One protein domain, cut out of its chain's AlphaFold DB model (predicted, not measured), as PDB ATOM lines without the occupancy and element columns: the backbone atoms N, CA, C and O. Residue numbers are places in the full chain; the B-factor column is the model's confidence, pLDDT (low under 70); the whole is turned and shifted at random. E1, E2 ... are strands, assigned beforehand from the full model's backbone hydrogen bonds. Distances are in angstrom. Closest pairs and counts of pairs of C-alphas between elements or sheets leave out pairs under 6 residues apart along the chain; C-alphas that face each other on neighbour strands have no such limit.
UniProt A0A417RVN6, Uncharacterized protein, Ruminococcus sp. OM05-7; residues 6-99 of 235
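AT A GLANCE: This is residues 6 to 99 of the 235 residues of an uncharacterized protein of Ruminococcus sp. OM05-7 (UniProt A0A417RVN6). A twisted sheet of three long strands, E1, E4 and E5, is partly covered on one face by the short hairpin E2 and E3, crossed at 52 degrees: a sandwich, two sheets face to face, from which residues 44 to 50 stick out. The printed part has 94 residues, with five named strands, E1 to E5, and no named helix; the class is all strand, though under half, 46, are in named elements. The sheets, ordered E1 - E4 - E5 and E2 - E3, are antiparallel. The whole is only just loose, close to compact, with a radius of gyration of the C-alphas of 15.1 A, and spans 40 by 29 by 23 A.

HOW THE PARTS SIT: E1, residues 6 to 15, is the antiparallel neighbour of E4, residues 69 to 80; N 14 and O 71, 2.8 A apart, are within hydrogen-bond range. The closest C-alphas of E1 and E2, residues 33 to 37, are those of Ser 6 and Val 35, 6.7 A. E2 and E3, residues 53 to 57, form an antiparallel hairpin, with N 54 and O 36 at 2.9 A. E4 and E5, residues 85 to 98, form another, with N 72 and O 95 at 2.9 A.

IN THESE COORDINATES: E1 begins at C-alpha 6 (169.201, 141.594, 194.109) and measures 23.0 A. E2 and E3 measure 13.2 A each, E4 31.2 A. E5, 32.9 A, bends by 79 degrees at residue 88 and ends at C-alpha 98 (174.477, 154.180, 172.942).

THE WHOLE: The printed part has no cut. The links E1 to E2, E2 to E3 and E3 to E4 are long. Its mean pLDDT is 71.9; 43 residues are under 70, among them 20 to 49.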
ATOM      1  N   SER A   6     168.675 141.773 195.472       74.31
ATOM      2  CA  SER A   6     169.201 141.594 194.109       74.31
ATOM      3  C   SER A   6     168.059 141.547 193.087       74.31
ATOM      4  O   SER A   6     166.884 141.501 193.460       74.31
ATOM      5  N   PHE A   7     168.366 141.580 191.790       77.94
ATOM      6  CA  PHE A   7     167.348 141.362 190.757       77.94
ATOM      7  C   PHE A   7     167.201 139.866 190.477       77.94
ATOM      8  O   PHE A   7     168.204 139.155 190.414       77.94
ATOM      9  N   GLU A   8     165.960 139.398 190.304       73.19
ATOM     10  CA  GLU A   8     165.654 137.986 190.030       73.19
ATOM     11  C   GLU A   8     166.405 137.497 188.790       73.19
ATOM     12  O   GLU A   8     166.920 136.379 188.759       73.19
ATOM     13  N   GLU A   9     166.462 138.359 187.775       66.75
ATOM     14  CA  GLU A   9     167.009 138.030 186.475       66.75
ATOM     15  C   GLU A   9     167.459 139.303 185.740       66.75
ATOM     16  O   GLU A   9     166.757 140.323 185.723       66.75
ATOM     17  N   MET A  10     168.621 139.231 185.089       65.88
ATOM     18  CA  MET A  10     168.978 140.142 184.002       65.88
ATOM     19  C   MET A  10     168.558 139.462 182.696       65.88
ATOM     20  O   MET A  10     169.343 138.761 182.064       65.88
ATOM     21  N   THR A  11     167.276 139.592 182.353       61.00
ATOM     22  CA  THR A  11     166.589 138.765 181.344       61.00
ATOM     23  C   THR A  11     167.110 138.970 179.925       61.00
ATOM     24  O   THR A  11     167.055 138.045 179.120       61.00
ATOM     25  N   HIS A  12     167.585 140.176 179.601       72.44
ATOM     26  CA  HIS A  12     167.936 140.557 178.234       72.44
ATOM     27  C   HIS A  12     169.086 141.560 178.235       72.44
ATOM     28  O   HIS A  12     168.869 142.755 178.448       72.44
ATOM     29  N   PHE A  13     170.307 141.082 177.991       78.81
ATOM     30  CA  PHE A  13     171.436 141.952 177.670       78.81
ATOM     31  C   PHE A  13     171.647 141.913 176.164       78.81
ATOM     32  O   PHE A  13     172.035 140.882 175.612       78.81
ATOM     33  N   LYS A  14     171.437 143.047 175.494       84.06
ATOM     34  CA  LYS A  14     171.607 143.157 174.045       84.06
ATOM     35  C   LYS A  14     172.669 144.168 173.673       84.06
ATOM     36  O   LYS A  14     172.788 145.227 174.285       84.06
ATOM     37  N   ILE A  15     173.376 143.856 172.594       86.06
ATOM     38  CA  ILE A  15     174.274 144.772 171.900       86.06
ATOM     39  C   ILE A  15     173.784 144.902 170.457       86.06
ATOM     40  O   ILE A  15     173.670 143.910 169.739       86.06
ATOM     41  N   ASP A  16     173.451 146.124 170.040       88.56
ATOM     42  CA  ASP A  16     172.810 146.439 168.752       88.56
ATOM     43  C   ASP A  16     171.556 145.581 168.481       88.56
ATOM     44  O   ASP A  16     171.313 145.119 167.365       88.56
ATOM     45  N   GLY A  17     170.757 145.334 169.524       86.69
ATOM     46  CA  GLY A  17     169.549 144.510 169.451       86.69
ATOM     47  C   GLY A  17     169.795 142.997 169.374       86.69
ATOM     48  O   GLY A  17     168.822 142.242 169.349       86.69
ATOM     49  N   LYS A  18     171.054 142.534 169.368       83.19
ATOM     50  CA  LYS A  18     171.404 141.109 169.447       83.19
ATOM     51  C   LYS A  18     171.600 140.689 170.903       83.19
ATOM     52  O   LYS A  18     172.390 141.311 171.605       83.19
ATOM     53  N   GLU A  19     170.911 139.629 171.323       79.19
ATOM     54  CA  GLU A  19     171.106 139.008 172.641       79.19
ATOM     55  C   GLU A  19     172.529 138.484 172.793       79.19
ATOM     56  O   GLU A  19     173.035 137.768 171.925       79.19
ATOM     57  N   VAL A  20     173.148 138.832 173.916       69.81
ATOM     58  CA  VAL A  20     174.524 138.455 174.232       69.81
ATOM     59  C   VAL A  20     174.623 136.987 174.681       69.81
ATOM     60  O   VAL A  20     175.654 136.367 174.458       69.81
ATOM     61  N   TYR A  21     173.546 136.389 175.207       63.41
ATOM     62  CA  TYR A  21     173.490 134.963 175.589       63.41
ATOM     63  C   TYR A  21     173.065 134.008 174.468       63.41
ATOM     64  O   TYR A  21     172.763 132.846 174.736       63.41
ATOM     65  N   ALA A  22     172.951 134.473 173.221       56.78
ATOM     66  CA  ALA A  22     172.605 133.566 172.135       56.78
ATOM     67  C   ALA A  22     173.738 132.534 171.970       56.78
ATOM     68  O   ALA A  22     174.862 132.927 171.674       56.78
ATOM     69  N   GLU A  23     173.427 131.240 172.142       53.44
ATOM     70  CA  GLU A  23     174.357 130.088 172.101       53.44
ATOM     71  C   GLU A  23     175.254 130.025 170.841       53.44
ATOM     72  O   GLU A  23     176.226 129.279 170.813       53.44
ATOM     73  N   ASP A  24     174.959 130.838 169.821       52.41
ATOM     74  CA  ASP A  24     175.596 130.855 168.503       52.41
ATOM     75  C   ASP A  24     176.532 132.065 168.265       52.41
ATOM     76  O   ASP A  24     176.788 132.435 167.112       52.41
ATOM     77  N   ASP A  25     176.996 132.766 169.308       55.66
ATOM     78  CA  ASP A  25     177.892 133.921 169.141       55.66
ATOM     79  C   ASP A  25     179.177 133.858 169.980       55.66
ATOM     80  O   ASP A  25     179.327 134.573 170.969       55.66
ATOM     81  N   ASP A  26     180.153 133.090 169.487       55.19
ATOM     82  CA  ASP A  26     181.526 132.971 170.018       55.19
ATOM     83  C   ASP A  26     182.298 134.311 170.121       55.19
ATOM     84  O   ASP A  26     183.442 134.343 170.573       55.19
ATOM     85  N   ARG A  27     181.724 135.437 169.666       55.12
ATOM     86  CA  ARG A  27     182.357 136.768 169.736       55.12
ATOM     87  C   ARG A  27     182.243 137.414 171.114       55.12
ATOM     88  O   ARG A  27     182.944 138.391 171.380       55.12
ATOM     89  N   PHE A  28     181.364 136.904 171.971       53.25
ATOM     90  CA  PHE A  28     181.280 137.293 173.370       53.25
ATOM     91  C   PHE A  28     181.942 136.179 174.191       53.25
ATOM     92  O   PHE A  28     181.513 135.037 174.115       53.25
ATOM     93  N   GLY A  29     183.047 136.490 174.882       49.38
ATOM     94  CA  GLY A  29     183.893 135.515 175.591       49.38
ATOM     95  C   GLY A  29     183.221 134.851 176.804       49.38
ATOM     96  O   GLY A  29     182.037 134.545 176.785       49.38
ATOM     97  N   SER A  30     183.967 134.606 177.891       48.31
ATOM     98  CA  SER A  30     183.367 134.112 179.144       48.31
ATOM     99  C   SER A  30     182.331 135.119 179.649       48.31
ATOM    100  O   SER A  30     182.673 136.174 180.188       48.31
ATOM    101  N   LEU A  31     181.066 134.782 179.414       51.41
ATOM    102  CA  LEU A  31     179.905 135.574 179.772       51.41
ATOM    103  C   LEU A  31     179.584 135.333 181.240       51.41
ATOM    104  O   LEU A  31     178.833 134.427 181.594       51.41
ATOM    105  N   SER A  32     180.174 136.153 182.105       49.97
ATOM    106  CA  SER A  32     179.603 136.388 183.421       49.97
ATOM    107  C   SER A  32     178.800 137.675 183.367       49.97
ATOM    108  O   SER A  32     179.234 138.718 182.871       49.97
ATOM    109  N   THR A  33     177.589 137.566 183.873       53.16
ATOM    110  CA  THR A  33     176.707 138.691 184.082       53.16
ATOM    111  C   THR A  33     176.237 138.620 185.508       53.16
ATOM    112  O   THR A  33     175.690 137.604 185.938       53.16
ATOM    113  N   GLY A  34     176.497 139.679 186.248       55.03
ATOM    114  CA  GLY A  34     176.152 139.750 187.651       55.03
ATOM    115  C   GLY A  34     175.500 141.079 187.924       55.03
ATOM    116  O   GLY A  34     175.884 142.095 187.341       55.03
ATOM    117  N   VAL A  35     174.529 141.046 188.825       53.66
ATOM    118  CA  VAL A  35     174.138 142.227 189.567       53.66
ATOM    119  C   VAL A  35     174.628 142.019 190.988       53.66
ATOM    120  O   VAL A  35     174.094 141.181 191.708       53.66
ATOM    121  N   SER A  36     175.679 142.737 191.369       57.41
ATOM    122  CA  SER A  36     176.180 142.739 192.743       57.41
ATOM    123  C   SER A  36     175.976 144.110 193.364       57.41
ATOM    124  O   SER A  36     175.872 145.115 192.657       57.41
ATOM    125  N   GLN A  37     175.946 144.162 194.694       58.84
ATOM    126  CA  GLN A  37     176.092 145.429 195.397       58.84
ATOM    127  C   GLN A  37     177.417 146.076 194.971       58.84
ATOM    128  O   GLN A  37     178.442 145.396 194.854       58.84
ATOM    129  N   ASP A  38     177.368 147.367 194.645       58.06
ATOM    130  CA  ASP A  38     178.544 148.083 194.157       58.06
ATOM    131  C   ASP A  38     179.537 148.317 195.301       58.06
ATOM    132  O   ASP A  38     179.259 149.091 196.220       58.06
ATOM    133  N   ASN A  39     180.693 147.659 195.224       53.53
ATOM    134  CA  ASN A  39     181.809 147.841 196.151       53.53
ATOM    135  C   ASN A  39     182.911 148.744 195.567       53.53
ATOM    136  O   ASN A  39     183.824 149.128 196.293       53.53
ATOM    137  N   LEU A  40     182.850 149.095 194.274       52.62
ATOM    138  CA  LEU A  40     183.904 149.856 193.590       52.62
ATOM    139  C   LEU A  40     183.941 151.317 194.034       52.62
ATOM    140  O   LEU A  40     185.010 151.924 194.073       52.62
ATOM    141  N   LEU A  41     182.789 151.898 194.362       53.81
ATOM    142  CA  LEU A  41     182.712 153.321 194.682       53.81
ATOM    143  C   LEU A  41     183.006 153.661 196.150       53.81
ATOM    144  O   LEU A  41     183.063 154.849 196.454       53.81
ATOM    145  N   ASN A  42     183.214 152.670 197.032       50.25
ATOM    146  CA  ASN A  42     183.632 152.848 198.436       50.25
ATOM    147  C   ASN A  42     182.924 154.007 199.179       50.25
ATOM    148  O   ASN A  42     183.504 154.660 200.046       50.25
ATOM    149  N   TYR A  43     181.672 154.304 198.824       53.25
ATOM    150  CA  TYR A  43     180.868 155.243 199.590       53.25
ATOM    151  C   TYR A  43     180.427 154.530 200.859       53.25
ATOM    152  O   TYR A  43     180.032 153.365 200.784       53.25
ATOM    153  N   ASP A  44     180.435 155.237 201.992       52.47
ATOM    154  CA  ASP A  44     179.642 154.863 203.162       52.47
ATOM    155  C   ASP A  44     178.200 154.657 202.675       52.47
ATOM    156  O   ASP A  44     177.423 155.606 202.519       52.47
ATOM    157  N   GLN A  45     177.830 153.411 202.361       53.81
ATOM    158  CA  GLN A  45     176.475 153.020 201.969       53.81
ATOM    159  C   GLN A  45     175.566 152.989 203.211       53.81
ATOM    160  O   GLN A  45     174.720 152.113 203.369       53.81
ATOM    161  N   ASP A  46     175.726 153.979 204.089       53.22
ATOM    162  CA  ASP A  46     175.064 154.120 205.385       53.22
ATOM    163  C   ASP A  46     173.631 154.657 205.260       53.22
ATOM    164  O   ASP A  46     172.923 154.872 206.247       53.22
ATOM    165  N   SER A  47     173.158 154.878 204.034       62.06
ATOM    166  CA  SER A  47     171.773 155.252 203.798       62.06
ATOM    167  C   SER A  47     170.884 154.013 203.825       62.06
ATOM    168  O   SER A  47     170.875 153.198 202.905       62.06
ATOM    169  N   ALA A  48     170.016 153.939 204.836       65.00
ATOM    170  CA  ALA A  48     168.954 152.934 204.933       65.00
ATOM    171  C   ALA A  48     167.976 152.935 203.733       65.00
ATOM    172  O   ALA A  48     167.145 152.028 203.604       65.00
ATOM    173  N   HIS A  49     168.050 153.952 202.865       67.56
ATOM    174  CA  HIS A  49     167.096 154.216 201.791       67.56
ATOM    175  C   HIS A  49     167.686 154.133 200.378       67.56
ATOM    176  O   HIS A  49     166.937 154.299 199.419       67.56
ATOM    177  N   SER A  50     168.983 153.865 200.215       70.00
ATOM    178  CA  SER A  50     169.608 153.747 198.891       70.00
ATOM    179  C   SER A  50     170.526 152.536 198.816       70.00
ATOM    180  O   SER A  50     171.317 152.301 199.722       70.00
ATOM    181  N   LYS A  51     170.440 151.800 197.708       70.31
ATOM    182  CA  LYS A  51     171.338 150.695 197.371       70.31
ATOM    183  C   LYS A  51     171.862 150.899 195.953       70.31
ATOM    184  O   LYS A  51     171.118 151.361 195.089       70.31
ATOM    185  N   TYR A  52     173.133 150.572 195.747       72.44
ATOM    186  CA  TYR A  52     173.801 150.650 194.452       72.44
ATOM    187  C   TYR A  52     174.027 149.243 193.920       72.44
ATOM    188  O   TYR A  52     174.462 148.360 194.657       72.44
ATOM    189  N   PHE A  53     173.730 149.064 192.640       71.31
ATOM    190  CA  PHE A  53     173.852 147.799 191.938       71.31
ATOM    191  C   PHE A  53     174.774 147.983 190.743       71.31
ATOM    192  O   PHE A  53     174.592 148.921 189.963       71.31
ATOM    193  N   THR A  54     175.715 147.064 190.573       71.19
ATOM    194  CA  THR A  54     176.596 147.018 189.409       71.19
ATOM    195  C   THR A  54     176.131 145.903 188.495       71.19
ATOM    196  O   THR A  54     176.175 144.742 188.887       71.19
ATOM    197  N   ALA A  55     175.703 146.253 187.281       70.56
ATOM    198  CA  ALA A  55     175.491 145.294 186.204       70.56
ATOM    199  C   ALA A  55     176.791 145.163 185.398       70.56
ATOM    200  O   ALA A  55     177.229 146.120 184.756       70.56
ATOM    201  N   GLY A  56     177.421 143.992 185.475       69.31
ATOM    202  CA  GLY A  56     178.674 143.691 184.787       69.31
ATOM    203  C   GLY A  56     178.482 142.773 183.583       69.31
ATOM    204  O   GLY A  56     177.589 141.929 183.573       69.31
ATOM    205  N   ILE A  57     179.353 142.927 182.589       69.50
ATOM    206  CA  ILE A  57     179.474 142.065 181.407       69.50
ATOM    207  C   ILE A  57     180.967 141.817 181.209       69.50
ATOM    208  O   ILE A  57     181.750 142.761 181.098       69.50
ATOM    209  N   SER A  58     181.347 140.546 181.141       66.25
ATOM    210  CA  SER A  58     182.663 140.120 180.673       66.25
ATOM    211  C   SER A  58     182.556 139.669 179.216       66.25
ATOM    212  O   SER A  58     181.639 138.938 178.845       66.25
ATOM    213  N   TYR A  59     183.466 140.144 178.373       67.00
ATOM    214  CA  TYR A  59     183.502 139.855 176.941       67.00
ATOM    215  C   TYR A  59     184.959 139.769 176.470       67.00
ATOM    216  O   TYR A  59     185.870 140.158 177.204       67.00
ATOM    217  N   ASP A  60     185.206 139.244 175.264       64.94
ATOM    218  CA  ASP A  60     186.577 139.206 174.745       64.94
ATOM    219  C   ASP A  60     187.066 140.641 174.520       64.94
ATOM    220  O   ASP A  60     186.455 141.413 173.785       64.94
ATOM    221  N   SER A  61     188.188 140.982 175.142       61.56
ATOM    222  CA  SER A  61     188.921 142.244 174.996       61.56
ATOM    223  C   SER A  61     189.062 142.782 173.565       61.56
ATOM    224  O   SER A  61     189.179 143.994 173.399       61.56
ATOM    225  N   ASP A  62     189.031 141.928 172.537       69.38
ATOM    226  CA  ASP A  62     189.150 142.364 171.140       69.38
ATOM    227  C   ASP A  62     187.788 142.813 170.528       69.38
ATOM    228  O   ASP A  62     187.731 143.297 169.392       69.38
ATOM    229  N   TYR A  63     186.671 142.703 171.263       75.56
ATOM    230  CA  TYR A  63     185.342 143.145 170.822       75.56
ATOM    231  C   TYR A  63     185.172 144.669 170.932       75.56
ATOM    232  O   TYR A  63     185.258 145.271 172.005       75.56
ATOM    233  N   ASN A  64     184.851 145.316 169.811       79.62
ATOM    234  CA  ASN A  64     184.692 146.766 169.758       79.62
ATOM    235  C   ASN A  64     183.277 147.221 170.166       79.62
ATOM    236  O   ASN A  64     182.325 147.107 169.390       79.62
ATOM    237  N   LEU A  65     183.175 147.831 171.350       82.50
ATOM    238  CA  LEU A  65     181.946 148.432 171.882       82.50
ATOM    239  C   LEU A  65     181.645 149.859 171.380       82.50
ATOM    240  O   LEU A  65     180.624 150.443 171.743       82.50
ATOM    241  N   SER A  66     182.496 150.445 170.536       87.69
ATOM    242  CA  SER A  66     182.298 151.809 170.029       87.69
ATOM    243  C   SER A  66     180.986 151.960 169.274       87.69
ATOM    244  O   SER A  66     180.723 151.218 168.325       87.69
ATOM    245  N   ASN A  67     180.208 152.986 169.631       92.19
ATOM    246  CA  ASN A  67     178.939 153.320 168.973       92.19
ATOM    247  C   ASN A  67     177.893 152.198 169.031       92.19
ATOM    248  O   ASN A  67     176.910 152.229 168.289       92.19
ATOM    249  N   LYS A  68     178.100 151.212 169.910       89.81
ATOM    250  CA  LYS A  68     177.161 150.125 170.144       89.81
ATOM    251  C   LYS A  68     176.030 150.580 171.043       89.81
ATOM    252  O   LYS A  68     176.238 151.325 172.001       89.81
ATOM    253  N   THR A  69     174.828 150.121 170.730       92.44
ATOM    254  CA  THR A  69     173.667 150.314 171.597       92.44
ATOM    255  C   THR A  69     173.581 149.153 172.566       92.44
ATOM    256  O   THR A  69     173.439 148.014 172.136       92.44
ATOM    257  N   VAL A  70     173.682 149.453 173.856       88.25
ATOM    258  CA  VAL A  70     173.516 148.486 174.937       88.25
ATOM    259  C   VAL A  70     172.092 148.588 175.458       88.25
ATOM    260  O   VAL A  70     171.578 149.688 175.682       88.25
ATOM    261  N   GLU A  71     171.458 147.437 175.635       90.25
ATOM    262  CA  GLU A  71     170.135 147.317 176.237       90.25
ATOM    263  C   GLU A  71     170.221 146.306 177.379       90.25
ATOM    264  O   GLU A  71     170.727 145.204 177.179       90.25
ATOM    265  N   ILE A  72     169.750 146.689 178.564       86.50
ATOM    266  CA  ILE A  72     169.657 145.812 179.733       86.50
ATOM    267  C   ILE A  72     168.224 145.843 180.227       86.50
ATOM    268  O   ILE A  72     167.692 146.916 180.514       86.50
ATOM    269  N   THR A  73     167.638 144.669 180.397       86.06
ATOM    270  CA  THR A  73     166.374 144.510 181.108       86.06
ATOM    271  C   THR A  73     166.628 143.826 182.446       86.06
ATOM    272  O   THR A  73     167.170 142.721 182.497       86.06
ATOM    273  N   LEU A  74     166.224 144.487 183.531       85.19
ATOM    274  CA  LEU A  74     166.184 143.913 184.874       85.19
ATOM    275  C   LEU A  74     164.744 143.560 185.222       85.19
ATOM    276  O   LEU A  74     163.830 144.354 184.978       85.19
ATOM    277  N   LYS A  75     164.538 142.390 185.819       85.12
ATOM    278  CA  LYS A  75     163.215 141.912 186.217       85.12
ATOM    279  C   LYS A  75     163.189 141.622 187.707       85.12
ATOM    280  O   LYS A  75     164.095 140.960 188.196       85.12
ATOM    281  N   ASN A  76     162.124 142.094 188.358       86.25
ATOM    282  CA  ASN A  76     161.767 141.887 189.762       86.25
ATOM    283  C   ASN A  76     162.902 142.159 190.764       86.25
ATOM    284  O   ASN A  76     163.931 141.489 190.793       86.25
ATOM    285  N   LEU A  77     162.683 143.105 191.674       84.88
ATOM    286  CA  LEU A  77     163.575 143.259 192.816       84.88
ATOM    287  C   LEU A  77     163.236 142.185 193.849       84.88
ATOM    288  O   LEU A  77     162.088 142.084 194.287       84.88
ATOM    289  N   THR A  78     164.228 141.405 194.251       83.50
ATOM    290  CA  THR A  78     164.083 140.292 195.190       83.50
ATOM    291  C   THR A  78     164.958 140.475 196.421       83.50
ATOM    292  O   THR A  78     165.963 141.181 196.383       83.50
ATOM    293  N   GLU A  79     164.561 139.845 197.519       82.62
ATOM    294  CA  GLU A  79     165.383 139.635 198.707       82.62
ATOM    295  C   GLU A  79     165.747 138.150 198.757       82.62
ATOM    296  O   GLU A  79     164.855 137.294 198.807       82.62
ATOM    297  N   GLU A  80     167.041 137.843 198.678       71.88
ATOM    298  CA  GLU A  80     167.555 136.490 198.863       71.88
ATOM    299  C   GLU A  80     167.568 136.146 200.360       71.88
ATOM    300  O   GLU A  80     168.225 136.797 201.168       71.88
ATOM    301  N   GLY A  81     166.822 135.114 200.749       61.00
ATOM    302  CA  GLY A  81     167.047 134.404 202.006       61.00
ATOM    303  C   GLY A  81     167.974 133.206 201.794       61.00
ATOM    304  O   GLY A  81     168.293 132.853 200.661       61.00
ATOM    305  N   ASP A  82     168.341 132.518 202.880       59.84
ATOM    306  CA  ASP A  82     169.225 131.337 202.833       59.84
ATOM    307  C   ASP A  82     168.726 130.219 201.888       59.84
ATOM    308  O   ASP A  82     169.526 129.407 201.422       59.84
ATOM    309  N   TYR A  83     167.416 130.162 201.599       59.91
ATOM    310  CA  TYR A  83     166.802 129.106 200.779       59.91
ATOM    311  C   TYR A  83     165.663 129.556 199.848       59.91
ATOM    312  O   TYR A  83     165.288 128.782 198.971       59.91
ATOM    313  N   ASP A  84     165.130 130.774 199.998       72.19
ATOM    314  CA  ASP A  84     163.974 131.268 199.238       72.19
ATOM    315  C   ASP A  84     164.214 132.700 198.741       72.19
ATOM    316  O   ASP A  84     164.778 133.531 199.454       72.19
ATOM    317  N   LYS A  85     163.740 133.005 197.526       80.81
ATOM    318  CA  LYS A  85     163.726 134.366 196.967       80.81
ATOM    319  C   LYS A  85     162.341 134.974 197.128       80.81
ATOM    320  O   LYS A  85     161.360 134.417 196.636       80.81
ATOM    321  N   THR A  86     162.254 136.129 197.783       86.06
ATOM    322  CA  THR A  86     160.994 136.878 197.908       86.06
ATOM    323  C   THR A  86     161.016 138.085 196.985       86.06
ATOM    324  O   THR A  86     161.930 138.900 197.066       86.06
ATOM    325  N   VAL A  87     160.006 138.241 196.127       87.75
ATOM    326  CA  VAL A  87     159.848 139.451 195.305       87.75
ATOM    327  C   VAL A  87     159.407 140.607 196.205       87.75
ATOM    328  O   VAL A  87     158.305 140.594 196.747       87.75
ATOM    329  N   ILE A  88     160.276 141.608 196.361       87.38
ATOM    330  CA  ILE A  88     159.994 142.854 197.089       87.38
ATOM    331  C   ILE A  88     159.179 143.802 196.208       87.38
ATOM    332  O   ILE A  88     158.308 144.531 196.682       87.38
ATOM    333  N   THR A  89     159.497 143.845 194.917       87.56
ATOM    334  CA  THR A  89     158.823 144.712 193.950       87.56
ATOM    335  C   THR A  89     158.784 144.018 192.604       87.56
ATOM    336  O   THR A  89     159.829 143.699 192.032       87.56
ATOM    337  N   ASP A  90     157.573 143.791 192.107       90.75
ATOM    338  CA  ASP A  90     157.347 143.286 190.766       90.75
ATOM    339  C   ASP A  90     157.537 144.400 189.733       90.75
ATOM    340  O   ASP A  90     157.187 145.561 189.960       90.75
ATOM    341  N   GLY A  91     158.124 144.051 188.593       90.25
ATOM    342  CA  GLY A  91     158.305 145.001 187.506       90.25
ATOM    343  C   GLY A  91     159.479 144.692 186.596       90.25
ATOM    344  O   GLY A  91     160.271 143.775 186.827       90.25
ATOM    345  N   THR A  92     159.572 145.515 185.557       90.56
ATOM    346  CA  THR A  92     160.638 145.485 184.562       90.56
ATOM    347  C   THR A  92     161.274 146.866 184.481       90.56
ATOM    348  O   THR A  92     160.569 147.869 184.358       90.56
ATOM    349  N   TRP A  93     162.602 146.911 184.534       88.69
ATOM    350  CA  TRP A  93     163.392 148.122 184.349       88.69
ATOM    351  C   TRP A  93     164.259 147.960 183.108       88.69
ATOM    352  O   TRP A  93     165.190 147.156 183.093       88.69
ATOM    353  N   ASP A  94     163.937 148.735 182.076       90.56
ATOM    354  CA  ASP A  94     164.642 148.726 180.800       90.56
ATOM    355  C   ASP A  94     165.609 149.905 180.711       90.56
ATOM    356  O   ASP A  94     165.227 151.075 180.815       90.56
ATOM    357  N   PHE A  95     166.873 149.591 180.463       89.88
ATOM    358  CA  PHE A  95     167.938 150.551 180.231       89.88
ATOM    359  C   PHE A  95     168.393 150.437 178.786       89.88
ATOM    360  O   PHE A  95     168.652 149.342 178.292       89.88
ATOM    361  N   LYS A  96     168.515 151.578 178.107       93.38
ATOM    362  CA  LYS A  96     169.012 151.651 176.735       93.38
ATOM    363  C   LYS A  96     169.884 152.875 176.560       93.38
ATOM    364  O   LYS A  96     169.429 153.999 176.766       93.38
ATOM    365  N   TRP A  97     171.121 152.659 176.140       93.00
ATOM    366  CA  TRP A  97     172.040 153.745 175.828       93.00
ATOM    367  C   TRP A  97     172.959 153.359 174.678       93.00
ATOM    368  O   TRP A  97     173.213 152.187 174.415       93.00
ATOM    369  N   THR A  98     173.466 154.367 173.980       93.06
ATOM    370  CA  THR A  98     174.477 154.180 172.942       93.06
ATOM    371  C   THR A  98     175.816 154.621 173.503       93.06
ATOM    372  O   THR A  98     175.957 155.744 173.992       93.06
ATOM    373  N   LEU A  99     176.793 153.722 173.459       89.44
ATOM    374  CA  LEU A  99     178.163 154.028 173.836       89.44
ATOM    375  C   LEU A  99     178.759 155.013 172.832       89.44
ATOM    376  O   LEU A  99     178.473 154.954 171.640       89.44
TER     377      LEU A  99